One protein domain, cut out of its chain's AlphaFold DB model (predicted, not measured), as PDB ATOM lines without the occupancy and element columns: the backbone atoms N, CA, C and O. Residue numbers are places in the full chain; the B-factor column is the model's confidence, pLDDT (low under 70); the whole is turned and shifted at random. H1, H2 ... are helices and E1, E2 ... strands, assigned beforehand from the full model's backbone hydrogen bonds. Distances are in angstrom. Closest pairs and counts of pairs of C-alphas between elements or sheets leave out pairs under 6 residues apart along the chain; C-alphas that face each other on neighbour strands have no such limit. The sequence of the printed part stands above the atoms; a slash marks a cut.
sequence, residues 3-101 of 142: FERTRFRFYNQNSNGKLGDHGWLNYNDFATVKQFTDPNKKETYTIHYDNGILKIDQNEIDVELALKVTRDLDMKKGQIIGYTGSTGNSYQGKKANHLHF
ATOM      1  N   PHE A   3     134.245  75.624  32.070       92.38
ATOM      2  CA  PHE A   3     133.896  76.696  32.990       92.38
ATOM      3  C   PHE A   3     132.574  77.324  32.564       92.38
ATOM      4  O   PHE A   3     132.351  77.596  31.386       92.38
ATOM      5  N   GLU A   4     131.715  77.565  33.541       94.50
ATOM      6  CA  GLU A   4     130.556  78.442  33.450       94.50
ATOM      7  C   GLU A   4     130.687  79.527  34.526       94.50
ATOM      8  O   GLU A   4     131.602  79.492  35.349       94.50
ATOM      9  N   ARG A   5     129.775  80.507  34.541       94.31
ATOM     10  CA  ARG A   5     129.828  81.622  35.503       94.31
ATOM     11  C   ARG A   5     129.691  81.185  36.963       94.31
ATOM     12  O   ARG A   5     130.233  81.841  37.840       94.31
ATOM     13  N   THR A   6     128.951  80.113  37.230       96.00
ATOM     14  CA  THR A   6     128.616  79.669  38.596       96.00
ATOM     15  C   THR A   6     129.227  78.323  38.968       96.00
ATOM     16  O   THR A   6     129.210  77.940  40.140       96.00
ATOM     17  N   ARG A   7     129.765  77.599  37.987       95.81
ATOM     18  CA  ARG A   7     130.218  76.224  38.150       95.81
ATOM     19  C   ARG A   7     131.337  75.875  37.184       95.81
ATOM     20  O   ARG A   7     131.522  76.517  36.153       95.81
ATOM     21  N   PHE A   8     132.059  74.820  37.510       94.50
ATOM     22  CA  PHE A   8     133.156  74.286  36.720       94.50
ATOM     23  C   PHE A   8     133.099  72.761  36.708       94.50
ATOM     24  O   PHE A   8     132.457  72.133  37.552       94.50
ATOM     25  N   ARG A   9     133.793  72.156  35.747       90.56
ATOM     26  CA  ARG A   9     134.096  70.726  35.763       90.56
ATOM     27  C   ARG A   9     135.440  70.443  35.119       90.56
ATOM     28  O   ARG A   9     135.854  71.084  34.150       90.56
ATOM     29  N   PHE A  10     136.115  69.437  35.647       84.56
ATOM     30  CA  PHE A  10     137.447  69.032  35.197       84.56
ATOM     31  C   PHE A  10     137.581  67.538  34.931       84.56
ATOM     32  O   PHE A  10     138.599  67.093  34.411       84.56
ATOM     33  N   TYR A  11     136.503  66.818  35.204       77.56
ATOM     34  CA  TYR A  11     136.211  65.461  34.792       77.56
ATOM     35  C   TYR A  11     134.791  65.454  34.215       77.56
ATOM     36  O   TYR A  11     134.031  66.416  34.365       77.56
ATOM     37  N   ASN A  12     134.417  64.387  33.525       70.75
ATOM     38  CA  ASN A  12     133.060  64.219  33.018       70.75
ATOM     39  C   ASN A  12     132.638  62.745  33.021       70.75
ATOM     40  O   ASN A  12     133.388  61.840  33.384       70.75
ATOM     41  N   GLN A  13     131.393  62.522  32.608       66.88
ATOM     42  CA  GLN A  13     130.803  61.204  32.415       66.88
ATOM     43  C   GLN A  13     131.643  60.360  31.440       66.88
ATOM     44  O   GLN A  13     131.700  60.665  30.250       66.88
ATOM     45  N   ASN A  14     132.240  59.272  31.934       56.38
ATOM     46  CA  ASN A  14     132.606  58.142  31.085       56.38
ATOM     47  C   ASN A  14     131.416  57.167  31.016       56.38
ATOM     48  O   ASN A  14     130.507  57.207  31.847       56.38
ATOM     49  N   SER A  15     131.389  56.306  30.004       54.47
ATOM     50  CA  SER A  15     130.279  55.391  29.696       54.47
ATOM     51  C   SER A  15     129.881  54.416  30.820       54.47
ATOM     52  O   SER A  15     128.871  53.732  30.682       54.47
ATOM     53  N   ASN A  16     130.630  54.348  31.930       54.62
ATOM     54  CA  ASN A  16     130.545  53.261  32.911       54.62
ATOM     55  C   ASN A  16     130.027  53.688  34.301       54.62
ATOM     56  O   ASN A  16     129.988  52.861  35.209       54.62
ATOM     57  N   GLY A  17     129.591  54.940  34.488       57.59
ATOM     58  CA  GLY A  17     128.994  55.395  35.748       57.59
ATOM     59  C   GLY A  17     128.279  56.737  35.604       57.59
ATOM     60  O   GLY A  17     128.877  57.729  35.192       57.59
ATOM     61  N   LYS A  18     126.979  56.784  35.922       60.16
ATOM     62  CA  LYS A  18     126.203  58.033  35.918       60.16
ATOM     63  C   LYS A  18     126.609  58.880  37.126       60.16
ATOM     64  O   LYS A  18     126.171  58.608  38.239       60.16
ATOM     65  N   LEU A  19     127.424  59.909  36.905       66.38
ATOM     66  CA  LEU A  19     127.588  60.981  37.886       66.38
ATOM     67  C   LEU A  19     126.379  61.916  37.833       66.38
ATOM     68  O   LEU A  19     125.916  62.260  36.743       66.38
ATOM     69  N   GLY A  20     125.889  62.336  39.000       67.44
ATOM     70  CA  GLY A  20     124.917  63.426  39.089       67.44
ATOM     71  C   GLY A  20     125.472  64.697  38.437       67.44
ATOM     72  O   GLY A  20     126.667  64.972  38.542       67.44
ATOM     73  N   ASP A  21     124.616  65.417  37.707       77.88
ATOM     74  CA  ASP A  21     124.926  66.672  36.994       77.88
ATOM     75  C   ASP A  21     126.224  66.641  36.157       77.88
ATOM     76  O   ASP A  21     126.977  67.605  36.097       77.88
ATOM     77  N   HIS A  22     126.547  65.504  35.525       79.75
ATOM     78  CA  HIS A  22     127.716  65.347  34.643       79.75
ATOM     79  C   HIS A  22     129.067  65.801  35.240       79.75
ATOM     80  O   HIS A  22     129.979  66.164  34.486       79.75
ATOM     81  N   GLY A  23     129.201  65.765  36.571       84.81
ATOM     82  CA  GLY A  23     130.416  66.169  37.279       84.81
ATOM     83  C   GLY A  23     130.599  67.678  37.460       84.81
ATOM     84  O   GLY A  23     131.708  68.102  37.771       84.81
ATOM     85  N   TRP A  24     129.554  68.485  37.256       91.62
ATOM     86  CA  TRP A  24     129.582  69.907  37.587       91.62
ATOM     87  C   TRP A  24     129.698  70.145  39.096       91.62
ATOM     88  O   TRP A  24     129.089  69.449  39.906       91.62
ATOM     89  N   LEU A  25     130.483  71.160  39.451       93.12
ATOM     90  CA  LEU A  25     130.748  71.614  40.812       93.12
ATOM     91  C   LEU A  25     130.520  73.127  40.890       93.12
ATOM     92  O   LEU A  25     131.003  73.853  40.020       93.12
ATOM     93  N   ASN A  26     129.813  73.624  41.911       96.44
ATOM     94  CA  ASN A  26     129.579  75.064  42.052       96.44
ATOM     95  C   ASN A  26     130.757  75.736  42.748       96.44
ATOM     96  O   ASN A  26     131.266  75.223  43.741       96.44
ATOM     97  N   TYR A  27     131.148  76.928  42.299       97.06
ATOM     98  CA  TYR A  27     132.249  77.666  42.930       97.06
ATOM     99  C   TYR A  27     131.984  77.983  44.405       97.06
ATOM    100  O   TYR A  27     132.881  77.851  45.233       97.06
ATOM    101  N   ASN A  28     130.741  78.340  44.742       96.81
ATOM    102  CA  ASN A  28     130.345  78.694  46.109       96.81
ATOM    103  C   ASN A  28     130.520  77.534  47.099       96.81
ATOM    104  O   ASN A  28     130.720  77.772  48.290       96.81
ATOM    105  N   ASP A  29     130.512  76.286  46.619       96.81
ATOM    106  CA  ASP A  29     130.786  75.124  47.462       96.81
ATOM    107  C   ASP A  29     132.248  75.109  47.940       96.81
ATOM    108  O   ASP A  29     132.546  74.442  48.927       96.81
ATOM    109  N   PHE A  30     133.140  75.875  47.305       97.38
ATOM    110  CA  PHE A  30     134.583  75.923  47.560       97.38
ATOM    111  C   PHE A  30     135.086  77.315  47.963       97.38
ATOM    112  O   PHE A  30     136.288  77.559  47.893       97.38
ATOM    113  N   ALA A  31     134.207  78.201  48.455       97.06
ATOM    114  CA  ALA A  31     134.592  79.501  49.033       97.06
ATOM    115  C   ALA A  31     135.557  79.379  50.235       97.06
ATOM    116  O   ALA A  31     136.171  80.345  50.670       97.06
ATOM    117  N   THR A  32     135.680  78.172  50.786       97.44
ATOM    118  CA  THR A  32     136.734  77.763  51.712       97.44
ATOM    119  C   THR A  32     137.427  76.531  51.150       97.44
ATOM    120  O   THR A  32     136.798  75.743  50.440       97.44
ATOM    121  N   VAL A  33     138.687  76.303  51.525       97.81
ATOM    122  CA  VAL A  33     139.424  75.089  51.139       97.81
ATOM    123  C   VAL A  33     138.639  73.836  51.547       97.81
ATOM    124  O   VAL A  33     138.286  73.673  52.716       97.81
ATOM    125  N   LYS A  34     138.378  72.934  50.595       97.75
ATOM    126  CA  LYS A  34     137.704  71.650  50.835       97.75
ATOM    127  C   LYS A  34     138.389  70.509  50.105       97.75
ATOM    128  O   LYS A  34     138.972  70.682  49.040       97.75
ATOM    129  N   GLN A  35     138.270  69.319  50.681       96.75
ATOM    130  CA  GLN A  35     138.608  68.079  49.997       96.75
ATOM    131  C   GLN A  35     137.403  67.619  49.175       96.75
ATOM    132  O   GLN A  35     136.280  67.574  49.677       96.75
ATOM    133  N   PHE A  36     137.643  67.265  47.919       91.31
ATOM    134  CA  PHE A  36     136.656  66.694  47.016       91.31
ATOM    135  C   PHE A  36     137.174  65.358  46.488       91.31
ATOM    136  O   PHE A  36     138.252  65.311  45.900       91.31
ATOM    137  N   THR A  37     136.423  64.276  46.672       89.06
ATOM    138  CA  THR A  37     136.794  62.959  46.141       89.06
ATOM    139  C   THR A  37     136.019  62.671  44.865       89.06
ATOM    140  O   THR A  37     134.789  62.641  44.890       89.06
ATOM    141  N   ASP A  38     136.734  62.401  43.769       81.19
ATOM    142  CA  ASP A  38     136.121  61.974  42.516       81.19
ATOM    143  C   ASP A  38     135.307  60.689  42.761       81.19
ATOM    144  O   ASP A  38     135.869  59.651  43.139       81.19
ATOM    145  N   PRO A  39     133.985  60.716  42.531       78.88
ATOM    146  CA  PRO A  39     133.123  59.555  42.708       78.88
ATOM    147  C   PRO A  39     133.521  58.337  41.860       78.88
ATOM    148  O   PRO A  39     133.227  57.215  42.283       78.88
ATOM    149  N   ASN A  40     134.207  58.522  40.724       76.56
ATOM    150  CA  ASN A  40     134.617  57.450  39.817       76.56
ATOM    151  C   ASN A  40     136.009  56.901  40.138       76.56
ATOM    152  O   ASN A  40     136.153  55.698  40.357       76.56
ATOM    153  N   LYS A  41     137.044  57.750  40.148       80.62
ATOM    154  CA  LYS A  41     138.431  57.306  40.374       80.62
ATOM    155  C   LYS A  41     138.829  57.222  41.839       80.62
ATOM    156  O   LYS A  41     139.873  56.651  42.130       80.62
ATOM    157  N   LYS A  42     137.991  57.732  42.749       84.81
ATOM    158  CA  LYS A  42     138.251  57.781  44.199       84.81
ATOM    159  C   LYS A  42     139.515  58.562  44.563       84.81
ATOM    160  O   LYS A  42     140.072  58.382  45.639       84.81
ATOM    161  N   GLU A  43     139.950  59.446  43.676       86.12
ATOM    162  CA  GLU A  43     141.051  60.364  43.934       86.12
ATOM    163  C   GLU A  43     140.529  61.609  44.642       86.12
ATOM    164  O   GLU A  43     139.461  62.116  44.297       86.12
ATOM    165  N   THR A  44     141.288  62.117  45.607       91.12
ATOM    166  CA  THR A  44     140.902  63.304  46.378       91.12
ATOM    167  C   THR A  44     141.705  64.522  45.941       91.12
ATOM    168  O   THR A  44     142.926  64.451  45.786       91.12
ATOM    169  N   TYR A  45     141.006  65.633  45.755       91.69
ATOM    170  CA  TYR A  45     141.505  66.928  45.315       91.69
ATOM    171  C   TYR A  45     141.298  67.959  46.422       91.69
ATOM    172  O   TYR A  45     140.227  68.009  47.029       91.69
ATOM    173  N   THR A  46     142.289  68.817  46.643       95.75
ATOM    174  CA  THR A  46     142.140  70.008  47.487       95.75
ATOM    175  C   THR A  46     141.659  71.157  46.612       95.75
ATOM    176  O   THR A  46     142.389  71.593  45.727       95.75
ATOM    177  N   ILE A  47     140.440  71.642  46.837       96.62
ATOM    178  CA  ILE A  47     139.811  72.671  46.007       96.62
ATOM    179  C   ILE A  47     139.525  73.919  46.840       96.62
ATOM    180  O   ILE A  47     139.033  73.828  47.966       96.62
ATOM    181  N   HIS A  48     139.813  75.084  46.270       98.12
ATOM    182  CA  HIS A  48     139.479  76.388  46.828       98.12
ATOM    183  C   HIS A  48     139.128  77.353  45.697       98.12
ATOM    184  O   HIS A  48     139.767  77.321  44.649       98.12
ATOM    185  N   TYR A  49     138.138  78.210  45.900       97.81
ATOM    186  CA  TYR A  49     137.787  79.271  44.973       97.81
ATOM    187  C   TYR A  49     137.647  80.588  45.722       97.81
ATOM    188  O   TYR A  49     136.803  80.711  46.607       97.81
ATOM    189  N   ASP A  50     138.457  81.567  45.337       97.56
ATOM    190  CA  ASP A  50     138.421  82.908  45.907       97.56
ATOM    191  C   ASP A  50     138.836  83.941  44.856       97.56
ATOM    192  O   ASP A  50     139.732  83.691  44.052       97.56
ATOM    193  N   ASN A  51     138.171  85.099  44.857       94.88
ATOM    194  CA  ASN A  51     138.503  86.244  44.001       94.88
ATOM    195  C   ASN A  51     138.718  85.900  42.509       94.88
ATOM    196  O   ASN A  51     139.634  86.410  41.869       94.88
ATOM    197  N   GLY A  52     137.885  85.014  41.949       93.94
ATOM    198  CA  GLY A  52     137.979  84.601  40.540       93.94
ATOM    199  C   GLY A  52     139.055  83.550  40.249       93.94
ATOM    200  O   GLY A  52     139.146  83.071  39.117       93.94
ATOM    201  N   ILE A  53     139.831  83.143  41.254       95.75
ATOM    202  CA  ILE A  53     140.874  82.128  41.140       95.75
ATOM    203  C   ILE A  53     140.364  80.798  41.695       95.75
ATOM    204  O   ILE A  53     140.059  80.665  42.880       95.75
ATOM    205  N   LEU A  54     140.305  79.786  40.831       95.69
ATOM    206  CA  LEU A  54     140.055  78.400  41.205       95.69
ATOM    207  C   LEU A  54     141.392  77.684  41.409       95.69
ATOM    208  O   LEU A  54     142.184  77.541  40.480       95.69
ATOM    209  N   LYS A  55     141.620  77.176  42.615       95.00
ATOM    210  CA  LYS A  55     142.759  76.328  42.947       95.00
ATOM    211  C   LYS A  55     142.328  74.874  43.058       95.00
ATOM    212  O   LYS A  55     141.406  74.562  43.810       95.00
ATOM    213  N   ILE A  56     143.010  73.988  42.335       91.62
ATOM    214  CA  ILE A  56     142.859  72.530  42.443       91.62
ATOM    215  C   ILE A  56     144.245  71.927  42.651       91.62
ATOM    216  O   ILE A  56     145.077  71.905  41.739       91.62
ATOM    217  N   ASP A  57     144.483  71.428  43.860       89.94
ATOM    218  CA  ASP A  57     145.791  71.018  44.357       89.94
ATOM    219  C   ASP A  57     146.827  72.145  44.169       89.94
ATOM    220  O   ASP A  57     146.753  73.182  44.832       89.94
ATOM    221  N   GLN A  58     147.786  71.963  43.260       86.62
ATOM    222  CA  GLN A  58     148.822  72.955  42.948       86.62
ATOM    223  C   GLN A  58     148.461  73.861  41.761       86.62
ATOM    224  O   GLN A  58     149.180  74.819  41.498       86.62
ATOM    225  N   ASN A  59     147.375  73.570  41.043       83.88
ATOM    226  CA  ASN A  59     146.990  74.319  39.849       83.88
ATOM    227  C   ASN A  59     146.165  75.542  40.231       83.88
ATOM    228  O   ASN A  59     145.202  75.414  40.987       83.88
ATOM    229  N   GLU A  60     146.502  76.691  39.656       89.50
ATOM    230  CA  GLU A  60     145.763  77.943  39.813       89.50
ATOM    231  C   GLU A  60     145.178  78.367  38.469       89.50
ATOM    232  O   GLU A  60     145.857  78.388  37.439       89.50
ATOM    233  N   ILE A  61     143.880  78.647  38.481       90.75
ATOM    234  CA  ILE A  61     143.069  78.865  37.293       90.75
ATOM    235  C   ILE A  61     142.365  80.203  37.444       90.75
ATOM    236  O   ILE A  61     141.540  80.371  38.340       90.75
ATOM    237  N   ASP A  62     142.650  81.127  36.536       92.62
ATOM    238  CA  ASP A  62     141.892  82.363  36.397       92.62
ATOM    239  C   ASP A  62     140.597  82.053  35.634       92.62
ATOM    240  O   ASP A  62     140.595  81.788  34.424       92.62
ATOM    241  N   VAL A  63     139.483  82.025  36.369       91.94
ATOM    242  CA  VAL A  63     138.168  81.677  35.824       91.94
ATOM    243  C   VAL A  63     137.665  82.765  34.881       91.94
ATOM    244  O   VAL A  63     137.048  82.448  33.863       91.94
ATOM    245  N   GLU A  64     137.946  84.039  35.159       91.00
ATOM    246  CA  GLU A  64     137.539  85.114  34.258       91.00
ATOM    247  C   GLU A  64     138.258  85.020  32.919       91.00
ATOM    248  O   GLU A  64     137.629  85.164  31.869       91.00
ATOM    249  N   LEU A  65     139.570  84.777  32.943       89.62
ATOM    250  CA  LEU A  65     140.362  84.574  31.740       89.62
ATOM    251  C   LEU A  65     139.827  83.386  30.938       89.62
ATOM    252  O   LEU A  65     139.620  83.513  29.732       89.62
ATOM    253  N   ALA A  66     139.536  82.266  31.607       88.00
ATOM    254  CA  ALA A  66     138.976  81.085  30.959       88.00
ATOM    255  C   ALA A  66     137.607  81.361  30.307       88.00
ATOM    256  O   ALA A  66     137.333  80.846  29.225       88.00
ATOM    257  N   LEU A  67     136.764  82.192  30.931       91.00
ATOM    258  CA  LEU A  67     135.448  82.579  30.407       91.00
ATOM    259  C   LEU A  67     135.514  83.634  29.288       91.00
ATOM    260  O   LEU A  67     134.575  83.735  28.500       91.00
ATOM    261  N   LYS A  68     136.590  84.429  29.212       90.44
ATOM    262  CA  LYS A  68     136.786  85.465  28.177       90.44
ATOM    263  C   LYS A  68     137.145  84.874  26.809       90.44
ATOM    264  O   LYS A  68     136.910  85.528  25.794       90.44
ATOM    265  N   VAL A  69     137.682  83.653  26.759       87.38
ATOM    266  CA  VAL A  69     138.033  82.973  25.502       87.38
ATOM    267  C   VAL A  69     136.757  82.513  24.792       87.38
ATOM    268  O   VAL A  69     136.088  81.571  25.214       87.38
ATOM    269  N   THR A  70     136.417  83.184  23.694       87.38
ATOM    270  CA  THR A  70     135.223  82.911  22.878       87.38
ATOM    271  C   THR A  70     135.612  82.668  21.418       87.38
ATOM    272  O   THR A  70     136.757  82.900  21.035       87.38
ATOM    273  N   ARG A  71     134.678  82.162  20.599       84.19
ATOM    274  CA  ARG A  71     134.952  81.774  19.199       84.19
ATOM    275  C   ARG A  71     135.467  82.915  18.324       84.19
ATOM    276  O   ARG A  71     136.231  82.648  17.407       84.19
ATOM    277  N   ASP A  72     135.058  84.139  18.628       87.69
ATOM    278  CA  ASP A  72     135.329  85.317  17.802       87.69
ATOM    279  C   ASP A  72     136.474  86.174  18.366       87.69
ATOM    280  O   ASP A  72     136.715  87.284  17.899       87.69
ATOM    281  N   LEU A  73     137.165  85.689  19.403       88.81
ATOM    282  CA  LEU A  73     138.274  86.410  20.009       88.81
ATOM    283  C   LEU A  73     139.553  86.207  19.189       88.81
ATOM    284  O   LEU A  73     140.039  85.084  19.055       88.81
ATOM    285  N   ASP A  74     140.143  87.307  18.722       90.88
ATOM    286  CA  ASP A  74     141.483  87.292  18.139       90.88
ATOM    287  C   ASP A  74     142.521  86.931  19.207       90.88
ATOM    288  O   ASP A  74     142.723  87.653  20.190       90.88
ATOM    289  N   MET A  75     143.207  85.810  18.998       85.62
ATOM    290  CA  MET A  75     144.208  85.300  19.931       85.62
ATOM    291  C   MET A  75     145.614  85.668  19.479       85.62
ATOM    292  O   MET A  75     145.977  85.532  18.309       85.62
ATOM    293  N   LYS A  76     146.451  86.078  20.433       83.94
ATOM    294  CA  LYS A  76     147.882  86.281  20.193       83.94
ATOM    295  C   LYS A  76     148.664  85.012  20.521       83.94
ATOM    296  O   LYS A  76     148.325  84.276  21.447       83.94
ATOM    297  N   LYS A  77     149.759  84.769  19.792       78.38
ATOM    298  CA  LYS A  77     150.706  83.689  20.116       78.38
ATOM    299  C   LYS A  77     151.147  83.812  21.581       78.38
ATOM    300  O   LYS A  77     151.563  84.885  22.006       78.38
ATOM    301  N   GLY A  78     151.067  82.713  22.331       75.50
ATOM    302  CA  GLY A  78     151.435  82.664  23.752       75.50
ATOM    303  C   GLY A  78     150.349  83.142  24.723       75.50
ATOM    304  O   GLY A  78     150.543  83.041  25.931       75.50
ATOM    305  N   GLN A  79     149.205  83.624  24.233       79.69
ATOM    306  CA  GLN A  79     148.060  83.929  25.085       79.69
ATOM    307  C   GLN A  79     147.483  82.638  25.678       79.69
ATOM    308  O   GLN A  79     147.319  81.640  24.976       79.69
ATOM    309  N   ILE A  80     147.157  82.661  26.970       79.81
ATOM    310  CA  ILE A  80     146.474  81.549  27.636       79.81
ATOM    311  C   ILE A  80     145.065  81.428  27.054       79.81
ATOM    312  O   ILE A  80     144.314  82.402  27.023       79.81
ATOM    313  N   ILE A  81     144.720  80.225  26.591       83.75
ATOM    314  CA  ILE A  81     143.441  79.945  25.917       83.75
ATOM    315  C   ILE A  81     142.544  78.986  26.711       83.75
ATOM    316  O   ILE A  81     141.466  78.611  26.258       83.75
ATOM    317  N   GLY A  82     143.004  78.545  27.881       85.56
ATOM    318  CA  GLY A  82     142.295  77.604  28.735       85.56
ATOM    319  C   GLY A  82     143.237  76.765  29.590       85.56
ATOM    320  O   GLY A  82     144.449  76.975  29.604       85.56
ATOM    321  N   TYR A  83     142.648  75.793  30.285       85.19
ATOM    322  CA  TYR A  83     143.327  74.936  31.255       85.19
ATOM    323  C   TYR A  83     143.051  73.459  30.963       85.19
ATOM    324  O   TYR A  83     141.920  73.055  30.637       85.19
ATOM    325  N   THR A  84     144.100  72.642  31.064       83.81
ATOM    326  CA  THR A  84     144.037  71.200  30.813       83.81
ATOM    327  C   THR A  84     143.199  70.501  31.876       83.81
ATOM    328  O   THR A  84     143.117  70.921  33.023       83.81
ATOM    329  N   GLY A  85     142.517  69.433  31.481       79.62
ATOM    330  CA  GLY A  85     141.756  68.587  32.394       79.62
ATOM    331  C   GLY A  85     141.299  67.327  31.679       79.62
ATOM    332  O   GLY A  85     141.561  67.164  30.490       79.62
ATOM    333  N   SER A  86     140.569  66.472  32.376       77.88
ATOM    334  CA  SER A  86     140.108  65.184  31.856       77.88
ATOM    335  C   SER A  86     138.644  65.248  31.420       77.88
ATOM    336  O   SER A  86     137.810  64.471  31.852       77.88
ATOM    337  N   THR A  87     138.265  66.217  30.591       77.12
ATOM    338  CA  THR A  87     136.878  66.322  30.096       77.12
ATOM    339  C   THR A  87     136.752  65.716  28.698       77.12
ATOM    340  O   THR A  87     137.571  66.014  27.837       77.12
ATOM    341  N   GLY A  88     135.695  64.953  28.428       75.00
ATOM    342  CA  GLY A  88     135.376  64.359  27.125       75.00
ATOM    343  C   GLY A  88     135.418  62.830  27.160       75.00
ATOM    344  O   GLY A  88     135.094  62.215  28.172       75.00
ATOM    345  N   ASN A  89     135.816  62.199  26.056       72.38
ATOM    346  CA  ASN A  89     136.092  60.758  26.024       72.38
ATOM    347  C   ASN A  89     137.547  60.478  26.448       72.38
ATOM    348  O   ASN A  89     138.317  59.878  25.704       72.38
ATOM    349  N   SER A  90     137.947  61.010  27.604       69.69
ATOM    350  CA  SER A  90     139.315  60.924  28.117       69.69
ATOM    351  C   SER A  90     139.377  59.977  29.315       69.69
ATOM    352  O   SER A  90     138.410  59.841  30.075       69.69
ATOM    353  N   TYR A  91     140.532  59.337  29.520       70.25
ATOM    354  CA  TYR A  91     140.811  58.681  30.796       70.25
ATOM    355  C   TYR A  91     140.790  59.732  31.907       70.25
ATOM    356  O   TYR A  91     141.366  60.805  31.756       70.25
ATOM    357  N   GLN A  92     140.081  59.419  32.989       74.62
ATOM    358  CA  GLN A  92     139.900  60.305  34.136       74.62
ATOM    359  C   GLN A  92     140.992  60.066  35.180       74.62
ATOM    360  O   GLN A  92     141.419  58.921  35.362       74.62
ATOM    361  N   GLY A  93     141.364  61.125  35.894       73.62
ATOM    362  CA  GLY A  93     142.209  61.083  37.085       73.62
ATOM    363  C   GLY A  93     143.447  61.975  36.994       73.62
ATOM    364  O   GLY A  93     143.817  62.436  35.912       73.62
ATOM    365  N   LYS A  94     144.112  62.201  38.130       78.31
ATOM    366  CA  LYS A  94     145.253  63.122  38.275       78.31
ATOM    367  C   LYS A  94     146.357  62.846  37.261       78.31
ATOM    368  O   LYS A  94     146.859  63.765  36.621       78.31
ATOM    369  N   LYS A  95     146.672  61.566  37.051       77.12
ATOM    370  CA  LYS A  95     147.726  61.113  36.125       77.12
ATOM    371  C   LYS A  95     147.293  61.054  34.658       77.12
ATOM    372  O   LYS A  95     148.122  60.771  33.798       77.12
ATOM    373  N   ALA A  96     146.011  61.271  34.372       76.19
ATOM    374  CA  ALA A  96     145.429  61.129  33.040       76.19
ATOM    375  C   ALA A  96     145.071  62.471  32.382       76.19
ATOM    376  O   ALA A  96     144.664  62.483  31.218       76.19
ATOM    377  N   ASN A  97     145.252  63.594  33.086       76.44
ATOM    378  CA  ASN A  97     145.064  64.928  32.524       76.44
ATOM    379  C   ASN A  97     145.989  65.141  31.319       76.44
ATOM    380  O   ASN A  97     147.208  65.022  31.423       76.44
ATOM    381  N   HIS A  98     145.402  65.485  30.175       78.81
ATOM    382  CA  HIS A  98     146.135  65.768  28.946       78.81
ATOM    383  C   HIS A  98     145.429  66.840  28.118       78.81
ATOM    384  O   HIS A  98     144.284  67.215  28.380       78.81
ATOM    385  N   LEU A  99     146.136  67.337  27.104       83.44
ATOM    386  CA  LEU A  99     145.590  68.215  26.081       83.44
ATOM    387  C   LEU A  99     145.428  67.419  24.789       83.44
ATOM    388  O   LEU A  99     146.406  66.913  24.243       83.44
ATOM    389  N   HIS A 100     144.199  67.339  24.288       84.81
ATOM    390  CA  HIS A 100     143.954  66.878  22.926       84.81
ATOM    391  C   HIS A 100     144.148  68.052  21.964       84.81
ATOM    392  O   HIS A 100     143.404  69.030  22.037       84.81
ATOM    393  N   PHE A 101     145.135  67.970  21.071       85.94
ATOM    394  CA  PHE A 101     145.463  69.031  20.116       85.94
ATOM    395  C   PHE A 101     145.335  68.519  18.678       85.94
ATOM    396  O   PHE A 101     146.065  67.617  18.272       85.94
TER     397      PHE A 101
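AT A GLANCE: This is residues 3 to 101 of the 142 residues of an uncharacterized protein of Aquimarina sp. TRL1 (UniProt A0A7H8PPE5). With little regular structure, the domain has a twisted four-stranded wall, E2 to E5, on one side, short E1 near the middle, and the long unnamed stretch 69 to 101, of which 71 to 79 stick out. The 99 printed residues include E1 H1 H2 E2 E3 E4 E5 H3, a mixed class with 36 residues in named elements. It is compact, radius of gyration of the C-alphas 13.9 A, spanning 39 by 31 by 23 A.

IN THESE COORDINATES: E3, residues 44 to 50, runs 19.8 A from C-alpha 44 at (140.902, 63.304, 46.378). E2 is 34 to 37, E4 53 to 56, E5 59 to 62, E1 7 to 9. H1 is 20 to 23, H2 27 to 30, and H3 63 to 68, ending at C-alpha 68 (136.786, 85.465, 28.177).

HOW THE PARTS SIT: E2 E3 E4 E5 form a meander, each strand the antiparallel neighbour of the one before; within hydrogen-bond range are N 36 and O 45, 2.8 A, N 55 and O 48, 2.8 A, and N 54 and O 61, 2.8 A. H2 is on the sheet, over none of its strands, its height of 4.3 A only just above the sheet's level; H3 only grazes it. H1 is not on it; its closest C-alpha to E1 is Gly 23, 6.1 A from that of Arg 9. H3's O i to N i+4 pairs are within range; H1 and H2 are too short for one.

THE WHOLE: The printed part has no cut and no long link between named elements. Residues 13 to 20 and 90 have pLDDT under 70.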